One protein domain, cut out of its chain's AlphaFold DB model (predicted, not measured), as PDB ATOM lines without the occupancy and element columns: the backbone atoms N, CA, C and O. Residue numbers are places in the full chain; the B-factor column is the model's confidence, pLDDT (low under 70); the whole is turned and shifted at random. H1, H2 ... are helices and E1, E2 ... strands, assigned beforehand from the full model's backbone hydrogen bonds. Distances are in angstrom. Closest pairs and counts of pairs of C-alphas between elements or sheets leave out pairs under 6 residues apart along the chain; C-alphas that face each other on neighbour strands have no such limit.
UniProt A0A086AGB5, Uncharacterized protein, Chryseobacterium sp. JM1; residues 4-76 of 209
ATOM      1  N   LYS A   4     325.325 360.476 268.464       85.94
ATOM      2  CA  LYS A   4     325.369 360.941 267.063       85.94
ATOM      3  C   LYS A   4     326.669 360.564 266.344       85.94
ATOM      4  O   LYS A   4     326.664 360.320 265.143       85.94
ATOM      5  N   LEU A   5     327.784 360.527 267.073       86.94
ATOM      6  CA  LEU A   5     329.084 360.150 266.525       86.94
ATOM      7  C   LEU A   5     329.146 358.644 266.238       86.94
ATOM      8  O   LEU A   5     329.649 358.250 265.190       86.94
ATOM      9  N   LEU A   6     328.582 357.821 267.129       88.56
ATOM     10  CA  LEU A   6     328.449 356.377 266.911       88.56
ATOM     11  C   LEU A   6     327.603 356.074 265.666       88.56
ATOM     12  O   LEU A   6     328.053 355.342 264.789       88.56
ATOM     13  N   GLU A   7     326.436 356.714 265.539       92.50
ATOM     14  CA  GLU A   7     325.559 356.573 264.366       92.50
ATOM     15  C   GLU A   7     326.280 356.961 263.061       92.50
ATOM     16  O   GLU A   7     326.159 356.271 262.048       92.50
ATOM     17  N   PHE A   8     327.085 358.030 263.081       93.38
ATOM     18  CA  PHE A   8     327.881 358.459 261.928       93.38
ATOM     19  C   PHE A   8     328.960 357.433 261.537       93.38
ATOM     20  O   PHE A   8     329.122 357.120 260.354       93.38
ATOM     21  N   ILE A   9     329.692 356.903 262.522       93.38
ATOM     22  CA  ILE A   9     330.739 355.886 262.330       93.38
ATOM     23  C   ILE A   9     330.143 354.611 261.731       93.38
ATOM     24  O   ILE A   9     330.678 354.091 260.747       93.38
ATOM     25  N   GLU A  10     329.017 354.141 262.272       93.00
ATOM     26  CA  GLU A  10     328.314 352.952 261.783       93.00
ATOM     27  C   GLU A  10     327.783 353.154 260.361       93.00
ATOM     28  O   GLU A  10     328.038 352.325 259.482       93.00
ATOM     29  N   TYR A  11     327.122 354.285 260.098       94.06
ATOM     30  CA  TYR A  11     326.566 354.604 258.781       94.06
ATOM     31  C   TYR A  11     327.641 354.623 257.684       94.06
ATOM     32  O   TYR A  11     327.459 354.049 256.607       94.06
ATOM     33  N   HIS A  12     328.800 355.224 257.966       93.75
ATOM     34  CA  HIS A  12     329.927 355.286 257.031       93.75
ATOM     35  C   HIS A  12     330.866 354.072 257.092       93.75
ATOM     36  O   HIS A  12     331.876 354.033 256.370       93.75
ATOM     37  N   LYS A  13     330.529 353.063 257.910       93.38
ATOM     38  CA  LYS A  13     331.297 351.826 258.107       93.38
ATOM     39  C   LYS A  13     332.763 352.113 258.431       93.38
ATOM     40  O   LYS A  13     333.656 351.567 257.782       93.38
ATOM     41  N   ILE A  14     333.028 353.082 259.301       93.75
ATOM     42  CA  ILE A  14     334.391 353.392 259.743       93.75
ATOM     43  C   ILE A  14     334.803 352.293 260.724       93.75
ATOM     44  O   ILE A  14     334.126 352.082 261.728       93.75
ATOM     45  N   ASP A  15     335.872 351.564 260.399       91.31
ATOM     46  CA  ASP A  15     336.361 350.489 261.258       91.31
ATOM     47  C   ASP A  15     336.936 351.079 262.553       91.31
ATOM     48  O   ASP A  15     337.561 352.141 262.542       91.31
ATOM     49  N   LYS A  16     336.752 350.379 263.675       91.19
ATOM     50  CA  LYS A  16     337.321 350.765 264.972       91.19
ATOM     51  C   LYS A  16     338.854 350.839 264.953       91.19
ATOM     52  O   LYS A  16     339.420 351.542 265.776       91.19
ATOM     53  N   TYR A  17     339.519 350.120 264.044       91.19
ATOM     54  CA  TYR A  17     340.972 350.178 263.851       91.19
ATOM     55  C   TYR A  17     341.413 351.362 262.975       91.19
ATOM     56  O   TYR A  17     342.593 351.696 262.940       91.19
ATOM     57  N   ASP A  18     340.473 352.017 262.290       93.62
ATOM     58  CA  ASP A  18     340.722 353.195 261.457       93.62
ATOM     59  C   ASP A  18     340.404 354.508 262.185       93.62
ATOM     60  O   ASP A  18     340.491 355.578 261.574       93.62
ATOM     61  N   ILE A  19     340.043 354.457 263.472       95.19
ATOM     62  CA  ILE A  19     339.648 355.630 264.252       95.19
ATOM     63  C   ILE A  19     340.206 355.616 265.685       95.19
ATOM     64  O   ILE A  19     340.193 354.586 266.349       95.19
ATOM     65  N   ILE A  20     340.659 356.774 266.178       95.12
ATOM     66  CA  ILE A  20     341.221 356.938 267.533       95.12
ATOM     67  C   ILE A  20     340.581 358.088 268.320       95.12
ATOM     68  O   ILE A  20     340.069 359.047 267.739       95.12
ATOM     69  N   ASP A  21     340.606 357.983 269.651       94.69
ATOM     70  CA  ASP A  21     340.206 359.051 270.568       94.69
ATOM     71  C   ASP A  21     341.326 360.088 270.721       94.69
ATOM     72  O   ASP A  21     342.412 359.774 271.197       94.69
ATOM     73  N   ALA A  22     341.041 361.328 270.341       94.88
ATOM     74  CA  ALA A  22     341.939 362.473 270.440       94.88
ATOM     75  C   ALA A  22     341.873 363.197 271.795       94.88
ATOM     76  O   ALA A  22     342.540 364.220 271.979       94.88
ATOM     77  N   ASN A  23     341.020 362.757 272.725       93.38
ATOM     78  CA  ASN A  23     340.725 363.528 273.925       93.38
ATOM     79  C   ASN A  23     341.984 363.799 274.766       93.38
ATOM     80  O   ASN A  23     342.692 362.882 275.176       93.38
ATOM     81  N   GLY A  24     342.240 365.078 275.048       88.06
ATOM     82  CA  GLY A  24     343.383 365.518 275.851       88.06
ATOM     83  C   GLY A  24     344.742 365.466 275.145       88.06
ATOM     84  O   GLY A  24     345.746 365.792 275.774       88.06
ATOM     85  N   GLN A  25     344.798 365.096 273.864       89.06
ATOM     86  CA  GLN A  25     346.036 365.071 273.086       89.06
ATOM     87  C   GLN A  25     346.192 366.331 272.227       89.06
ATOM     88  O   GLN A  25     345.213 366.954 271.801       89.06
ATOM     89  N   SER A  26     347.440 366.714 271.947       87.44
ATOM     90  CA  SER A  26     347.700 367.785 270.990       87.44
ATOM     91  C   SER A  26     347.429 367.310 269.558       87.44
ATOM     92  O   SER A  26     347.542 366.128 269.235       87.44
ATOM     93  N   ILE A  27     347.113 368.249 268.659       85.12
ATOM     94  CA  ILE A  27     346.922 367.939 267.231       85.12
ATOM     95  C   ILE A  27     348.193 367.328 266.622       85.12
ATOM     96  O   ILE A  27     348.089 366.502 265.716       85.12
ATOM     97  N   SER A  28     349.376 367.741 267.091       87.75
ATOM     98  CA  SER A  28     350.649 367.201 266.603       87.75
ATOM     99  C   SER A  28     350.791 365.733 266.983       87.75
ATOM    100  O   SER A  28     351.014 364.904 266.106       87.75
ATOM    101  N   ASP A  29     350.559 365.407 268.257       90.88
ATOM    102  CA  ASP A  29     350.709 364.042 268.767       90.88
ATOM    103  C   ASP A  29     349.733 363.083 268.084       90.88
ATOM    104  O   ASP A  29     350.128 362.007 267.646       90.88
ATOM    105  N   ILE A  30     348.474 363.502 267.903       91.62
ATOM    106  CA  ILE A  30     347.469 362.700 267.190       91.62
ATOM    107  C   ILE A  30     347.895 362.457 265.746       91.62
ATOM    108  O   ILE A  30     347.755 361.348 265.246       91.62
ATOM    109  N   LYS A  31     348.408 363.474 265.043       90.19
ATOM    110  CA  LYS A  31     348.850 363.305 263.650       90.19
ATOM    111  C   LYS A  31     350.000 362.318 263.534       90.19
ATOM    112  O   LYS A  31     349.996 361.498 262.611       90.19
ATOM    113  N   ASP A  32     350.959 362.399 264.446       90.75
ATOM    114  CA  ASP A  32     352.100 361.492 264.475       90.75
ATOM    115  C   ASP A  32     351.661 360.068 264.827       90.75
ATOM    116  O   ASP A  32     352.066 359.122 264.147       90.75
ATOM    117  N   ASP A  33     350.757 359.908 265.795       91.19
ATOM    118  CA  ASP A  33     350.204 358.610 266.182       91.19
ATOM    119  C   ASP A  33     349.355 357.993 265.060       91.19
ATOM    120  O   ASP A  33     349.536 356.829 264.699       91.19
ATOM    121  N   MET A  34     348.512 358.795 264.408       93.44
ATOM    122  CA  MET A  34     347.743 358.365 263.244       93.44
ATOM    123  C   MET A  34     348.648 357.944 262.089       93.44
ATOM    124  O   MET A  34     348.394 356.939 261.434       93.44
ATOM    125  N   LYS A  35     349.730 358.684 261.830       89.62
ATOM    126  CA  LYS A  35     350.691 358.326 260.783       89.62
ATOM    127  C   LYS A  35     351.434 357.036 261.118       89.62
ATOM    128  O   LYS A  35     351.614 356.211 260.228       89.62
ATOM    129  N   LYS A  36     351.875 356.882 262.366       89.44
ATOM    130  CA  LYS A  36     352.659 355.736 262.833       89.44
ATOM    131  C   LYS A  36     351.850 354.442 262.838       89.44
ATOM    132  O   LYS A  36     352.379 353.407 262.449       89.44
ATOM    133  N   ASN A  37     350.594 354.507 263.267       89.38
ATOM    134  CA  ASN A  37     349.717 353.340 263.387       89.38
ATOM    135  C   ASN A  37     348.762 353.189 262.197       89.38
ATOM    136  O   ASN A  37     347.835 352.387 262.252       89.38
ATOM    137  N   ASP A  38     348.977 353.971 261.135       88.50
ATOM    138  CA  ASP A  38     348.148 353.969 259.931       88.50
ATOM    139  C   ASP A  38     346.655 354.230 260.238       88.50
ATOM    140  O   ASP A  38     345.774 353.675 259.608       88.50
ATOM    141  N   ILE A  39     346.311 355.064 261.218       93.94
ATOM    142  CA  ILE A  39     344.915 355.368 261.585       93.94
ATOM    143  C   ILE A  39     344.373 356.485 260.677       93.94
ATOM    144  O   ILE A  39     345.056 357.473 260.395       93.94
ATOM    145  N   LEU A  40     343.131 356.348 260.203       94.56
ATOM    146  CA  LEU A  40     342.558 357.246 259.191       94.56
ATOM    147  C   LEU A  40     341.851 358.465 259.787       94.56
ATOM    148  O   LEU A  40     341.918 359.555 259.205       94.56
ATOM    149  N   PHE A  41     341.182 358.285 260.925       96.12
ATOM    150  CA  PHE A  41     340.320 359.287 261.545       96.12
ATOM    151  C   PHE A  41     340.599 359.442 263.042       96.12
ATOM    152  O   PHE A  41     341.057 358.520 263.708       96.12
ATOM    153  N   ALA A  42     340.278 360.605 263.593       96.38
ATOM    154  CA  ALA A  42     340.296 360.837 265.032       96.38
ATOM    155  C   ALA A  42     339.017 361.559 265.460       96.38
ATOM    156  O   ALA A  42     338.565 362.466 264.758       96.38
ATOM    157  N   TYR A  43     338.433 361.165 266.593       95.44
ATOM    158  CA  TYR A  43     337.259 361.805 267.204       95.44
ATOM    159  C   TYR A  43     337.621 362.453 268.542       95.44
ATOM    160  O   TYR A  43     338.670 362.146 269.085       95.44
ATOM    161  N   ASN A  44     336.777 363.345 269.075       94.12
ATOM    162  CA  ASN A  44     337.128 364.251 270.187       94.12
ATOM    163  C   ASN A  44     338.282 365.218 269.848       94.12
ATOM    164  O   ASN A  44     339.001 365.691 270.724       94.12
ATOM    165  N   THR A  45     338.459 365.522 268.562       93.06
ATOM    166  CA  THR A  45     339.408 366.533 268.080       93.06
ATOM    167  C   THR A  45     338.883 367.949 268.319       93.06
ATOM    168  O   THR A  45     337.738 368.152 268.730       93.06
ATOM    169  N   THR A  46     339.700 368.956 267.999       90.69
ATOM    170  CA  THR A  46     339.258 370.353 268.022       90.69
ATOM    171  C   THR A  46     338.008 370.555 267.145       90.69
ATOM    172  O   THR A  46     338.018 370.172 265.964       90.69
ATOM    173  N   PRO A  47     336.932 371.170 267.677       91.81
ATOM    174  CA  PRO A  47     335.690 371.392 266.939       91.81
ATOM    175  C   PRO A  47     335.913 372.121 265.606       91.81
ATOM    176  O   PRO A  47     336.758 373.013 265.503       91.81
ATOM    177  N   CYS A  48     335.186 371.745 264.553       93.12
ATOM    178  CA  CYS A  48     335.229 372.479 263.287       93.12
ATOM    179  C   CYS A  48     334.494 373.825 263.384       93.12
ATOM    180  O   CYS A  48     333.497 373.943 264.092       93.12
ATOM    181  N   GLY A  49     334.948 374.827 262.625       91.94
ATOM    182  CA  GLY A  49     334.337 376.163 262.636       91.94
ATOM    183  C   GLY A  49     332.913 376.218 262.070       91.94
ATOM    184  O   GLY A  49     332.165 377.122 262.413       91.94
ATOM    185  N   ASN A  50     332.519 375.246 261.238       90.94
ATOM    186  CA  ASN A  50     331.213 375.266 260.572       90.94
ATOM    187  C   ASN A  50     330.061 374.865 261.502       90.94
ATOM    188  O   ASN A  50     329.000 375.474 261.467       90.94
ATOM    189  N   ALA A  51     330.244 373.797 262.280       91.50
ATOM    190  CA  ALA A  51     329.166 373.191 263.065       91.50
ATOM    191  C   ALA A  51     329.663 372.493 264.344       91.50
ATOM    192  O   ALA A  51     328.927 371.729 264.961       91.50
ATOM    193  N   GLY A  52     330.922 372.713 264.738       92.38
ATOM    194  CA  GLY A  52     331.475 372.165 265.975       92.38
ATOM    195  C   GLY A  52     331.768 370.660 265.965       92.38
ATOM    196  O   GLY A  52     332.039 370.097 267.018       92.38
ATOM    197  N   HIS A  53     331.748 369.986 264.810       94.06
ATOM    198  CA  HIS A  53     332.065 368.556 264.724       94.06
ATOM    199  C   HIS A  53     333.503 368.266 265.179       94.06
ATOM    200  O   HIS A  53     334.432 368.980 264.796       94.06
ATOM    201  N   THR A  54     333.692 367.179 265.926       94.00
ATOM    202  CA  THR A  54     334.974 366.812 266.553       94.00
ATOM    203  C   THR A  54     335.616 365.569 265.935       94.00
ATOM    204  O   THR A  54     336.501 364.968 266.543       94.00
ATOM    205  N   ILE A  55     335.218 365.177 264.720       94.62
ATOM    206  CA  ILE A  55     335.817 364.056 263.981       94.62
ATOM    207  C   ILE A  55     336.505 364.537 262.699       94.62
ATOM    208  O   ILE A  55     335.915 365.266 261.891       94.62
ATOM    209  N   ARG A  56     337.770 364.150 262.519       95.06
ATOM    210  CA  ARG A  56     338.631 364.626 261.428       95.06
ATOM    211  C   ARG A  56     339.457 363.507 260.802       95.06
ATOM    212  O   ARG A  56     339.715 362.497 261.448       95.06
ATOM    213  N   ASP A  57     339.874 363.701 259.553       94.81
ATOM    214  CA  ASP A  57     340.894 362.864 258.911       94.81
ATOM    215  C   ASP A  57     342.315 363.219 259.397       94.81
ATOM    216  O   ASP A  57     342.528 364.237 260.067       94.81
ATOM    217  N   ARG A  58     343.313 362.405 259.024       89.88
ATOM    218  CA  ARG A  58     344.737 362.646 259.349       89.88
ATOM    219  C   ARG A  58     345.284 363.994 258.852       89.88
ATOM    220  O   ARG A  58     346.303 364.473 259.343       89.88
ATOM    221  N   HIS A  59     344.617 364.610 257.877       90.12
ATOM    222  CA  HIS A  59     344.962 365.917 257.315       90.12
ATOM    223  C   HIS A  59     344.178 367.062 257.984       90.12
ATOM    224  O   HIS A  59     344.306 368.215 257.583       90.12
ATOM    225  N   SER A  60     343.428 366.762 259.051       90.19
ATOM    226  CA  SER A  60     342.604 367.688 259.832       90.19
ATOM    227  C   SER A  60     341.335 368.202 259.142       90.19
ATOM    228  O   SER A  60     340.723 369.148 259.647       90.19
ATOM    229  N   HIS A  61     340.868 367.577 258.061       94.25
ATOM    230  CA  HIS A  61     339.569 367.903 257.469       94.25
ATOM    231  C   HIS A  61     338.431 367.294 258.285       94.25
ATOM    232  O   HIS A  61     338.512 366.151 258.726       94.25
ATOM    233  N   CYS A  62     337.343 368.044 258.460       95.06
ATOM    234  CA  CYS A  62     336.135 367.525 259.094       95.06
ATOM    235  C   CYS A  62     335.389 366.590 258.135       95.06
ATOM    236  O   CYS A  62     334.830 367.036 257.132       95.06
ATOM    237  N   ILE A  63     335.329 365.303 258.479       95.81
ATOM    238  CA  ILE A  63     334.729 364.281 257.609       95.81
ATOM    239  C   ILE A  63     333.195 364.285 257.635       95.81
ATOM    240  O   ILE A  63     332.573 363.716 256.745       95.81
ATOM    241  N   VAL A  64     332.585 364.955 258.618       95.06
ATOM    242  CA  VAL A  64     331.130 365.198 258.644       95.06
ATOM    243  C   VAL A  64     330.760 366.324 257.677       95.06
ATOM    244  O   VAL A  64     329.747 366.243 256.993       95.06
ATOM    245  N   CYS A  65     331.591 367.369 257.584       94.50
ATOM    246  CA  CYS A  65     331.351 368.486 256.665       94.50
ATOM    247  C   CYS A  65     331.562 368.094 255.199       94.50
ATOM    248  O   CYS A  65     330.893 368.637 254.327       94.50
ATOM    249  N   ASN A  66     332.489 367.174 254.924       93.81
ATOM    250  CA  ASN A  66     332.704 366.638 253.588       93.81
ATOM    251  C   ASN A  66     333.020 365.137 253.662       93.81
ATOM    252  O   ASN A  66     334.160 364.722 253.879       93.81
ATOM    253  N   THR A  67     331.997 364.318 253.436       94.00
ATOM    254  CA  THR A  67     332.086 362.855 253.521       94.00
ATOM    255  C   THR A  67     332.920 362.234 252.399       94.00
ATOM    256  O   THR A  67     333.355 361.089 252.531       94.00
ATOM    257  N   ALA A  68     333.243 362.977 251.331       91.19
ATOM    258  CA  ALA A  68     334.145 362.503 250.279       91.19
ATOM    259  C   ALA A  68     335.553 362.187 250.816       91.19
ATOM    260  O   ALA A  68     336.213 361.272 250.312       91.19
ATOM    261  N   HIS A  69     335.982 362.872 251.886       92.50
ATOM    262  CA  HIS A  69     337.239 362.576 252.575       92.50
ATOM    263  C   HIS A  69     337.267 361.158 253.150       92.50
ATOM    264  O   HIS A  69     338.327 360.546 253.174       92.50
ATOM    265  N   ILE A  70     336.125 360.585 253.546       92.75
ATOM    266  CA  ILE A  70     336.072 359.221 254.095       92.75
ATOM    267  C   ILE A  70     336.516 358.213 253.036       92.75
ATOM    268  O   ILE A  70     337.408 357.404 253.278       92.75
ATOM    269  N   ALA A  71     335.918 358.284 251.846       87.81
ATOM    270  CA  ALA A  71     336.272 357.402 250.739       87.81
ATOM    271  C   ALA A  71     337.720 357.629 250.282       87.81
ATOM    272  O   ALA A  71     338.431 356.672 249.994       87.81
ATOM    273  N   PHE A  72     338.172 358.886 250.243       86.12
ATOM    274  CA  PHE A  72     339.556 359.214 249.907       86.12
ATOM    275  C   PHE A  72     340.552 358.610 250.904       86.12
ATOM    276  O   PHE A  72     341.499 357.951 250.488       86.12
ATOM    277  N   MET A  73     340.303 358.761 252.204       90.38
ATOM    278  CA  MET A  73     341.162 358.205 253.245       90.38
ATOM    279  C   MET A  73     341.174 356.678 253.222       90.38
ATOM    280  O   MET A  73     342.247 356.088 253.281       90.38
ATOM    281  N   LYS A  74     340.019 356.024 253.062       88.44
ATOM    282  CA  LYS A  74     339.950 354.554 252.967       88.44
ATOM    283  C   LYS A  74     340.768 354.008 251.797       88.44
ATOM    284  O   LYS A  74     341.517 353.053 251.979       88.44
ATOM    285  N   ARG A  75     340.725 354.677 250.636       82.25
ATOM    286  CA  ARG A  75     341.534 354.315 249.457       82.25
ATOM    287  C   ARG A  75     343.037 354.284 249.724       82.25
ATOM    288  O   ARG A  75     343.741 353.542 249.046       82.25
ATOM    289  N   THR A  76     343.535 355.026 250.715       82.44
ATOM    290  CA  THR A  76     344.963 354.993 251.072       82.44
ATOM    291  C   THR A  76     345.426 353.629 251.585       82.44
ATOM    292  O   THR A  76     346.618 353.347 251.493       82.44
TER     293      THR A  76
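Overview. This is residues 4 to 76 of the 209 residues of an uncharacterized protein of Chryseobacterium sp. JM1 (UniProt A0A086AGB5). Two parallel strands, E1 and E2, stand near the middle, with three helices spread round them and residues 44 to 67 looping back to E2. The printed part has 73 residues, under half in named elements, mostly helix: H1, E1, H2, E2, H3. It is compact, radius of gyration of the C-alphas 11.1 A, spanning 27 by 27 by 18 A.

Along the chain. Find C-alpha 4 at (325.369, 360.941, 267.063), where H1, residues 4 to 11, begins. E1 spans residues 19 to 21, H2 27 to 36 over 14.2 A, E2 41 to 43. H3, residues 68 to 75, ends at C-alpha 75, (341.534, 354.315, 249.457).

Arrangement. In the strand-helix-strand unit E1, H2, E2, parallel neighbour strands with a helix between, look for N 20 and O 41 within hydrogen-bond range, 3.1 A. H2 and E2 come closest at C-alphas 34 and 41, 7.7 A. Each helix has every O i to N i+4 pair within range.

Size, cuts and confidence. The printed part has no cut, a long link, E2 to H3, and no residue under pLDDT 70.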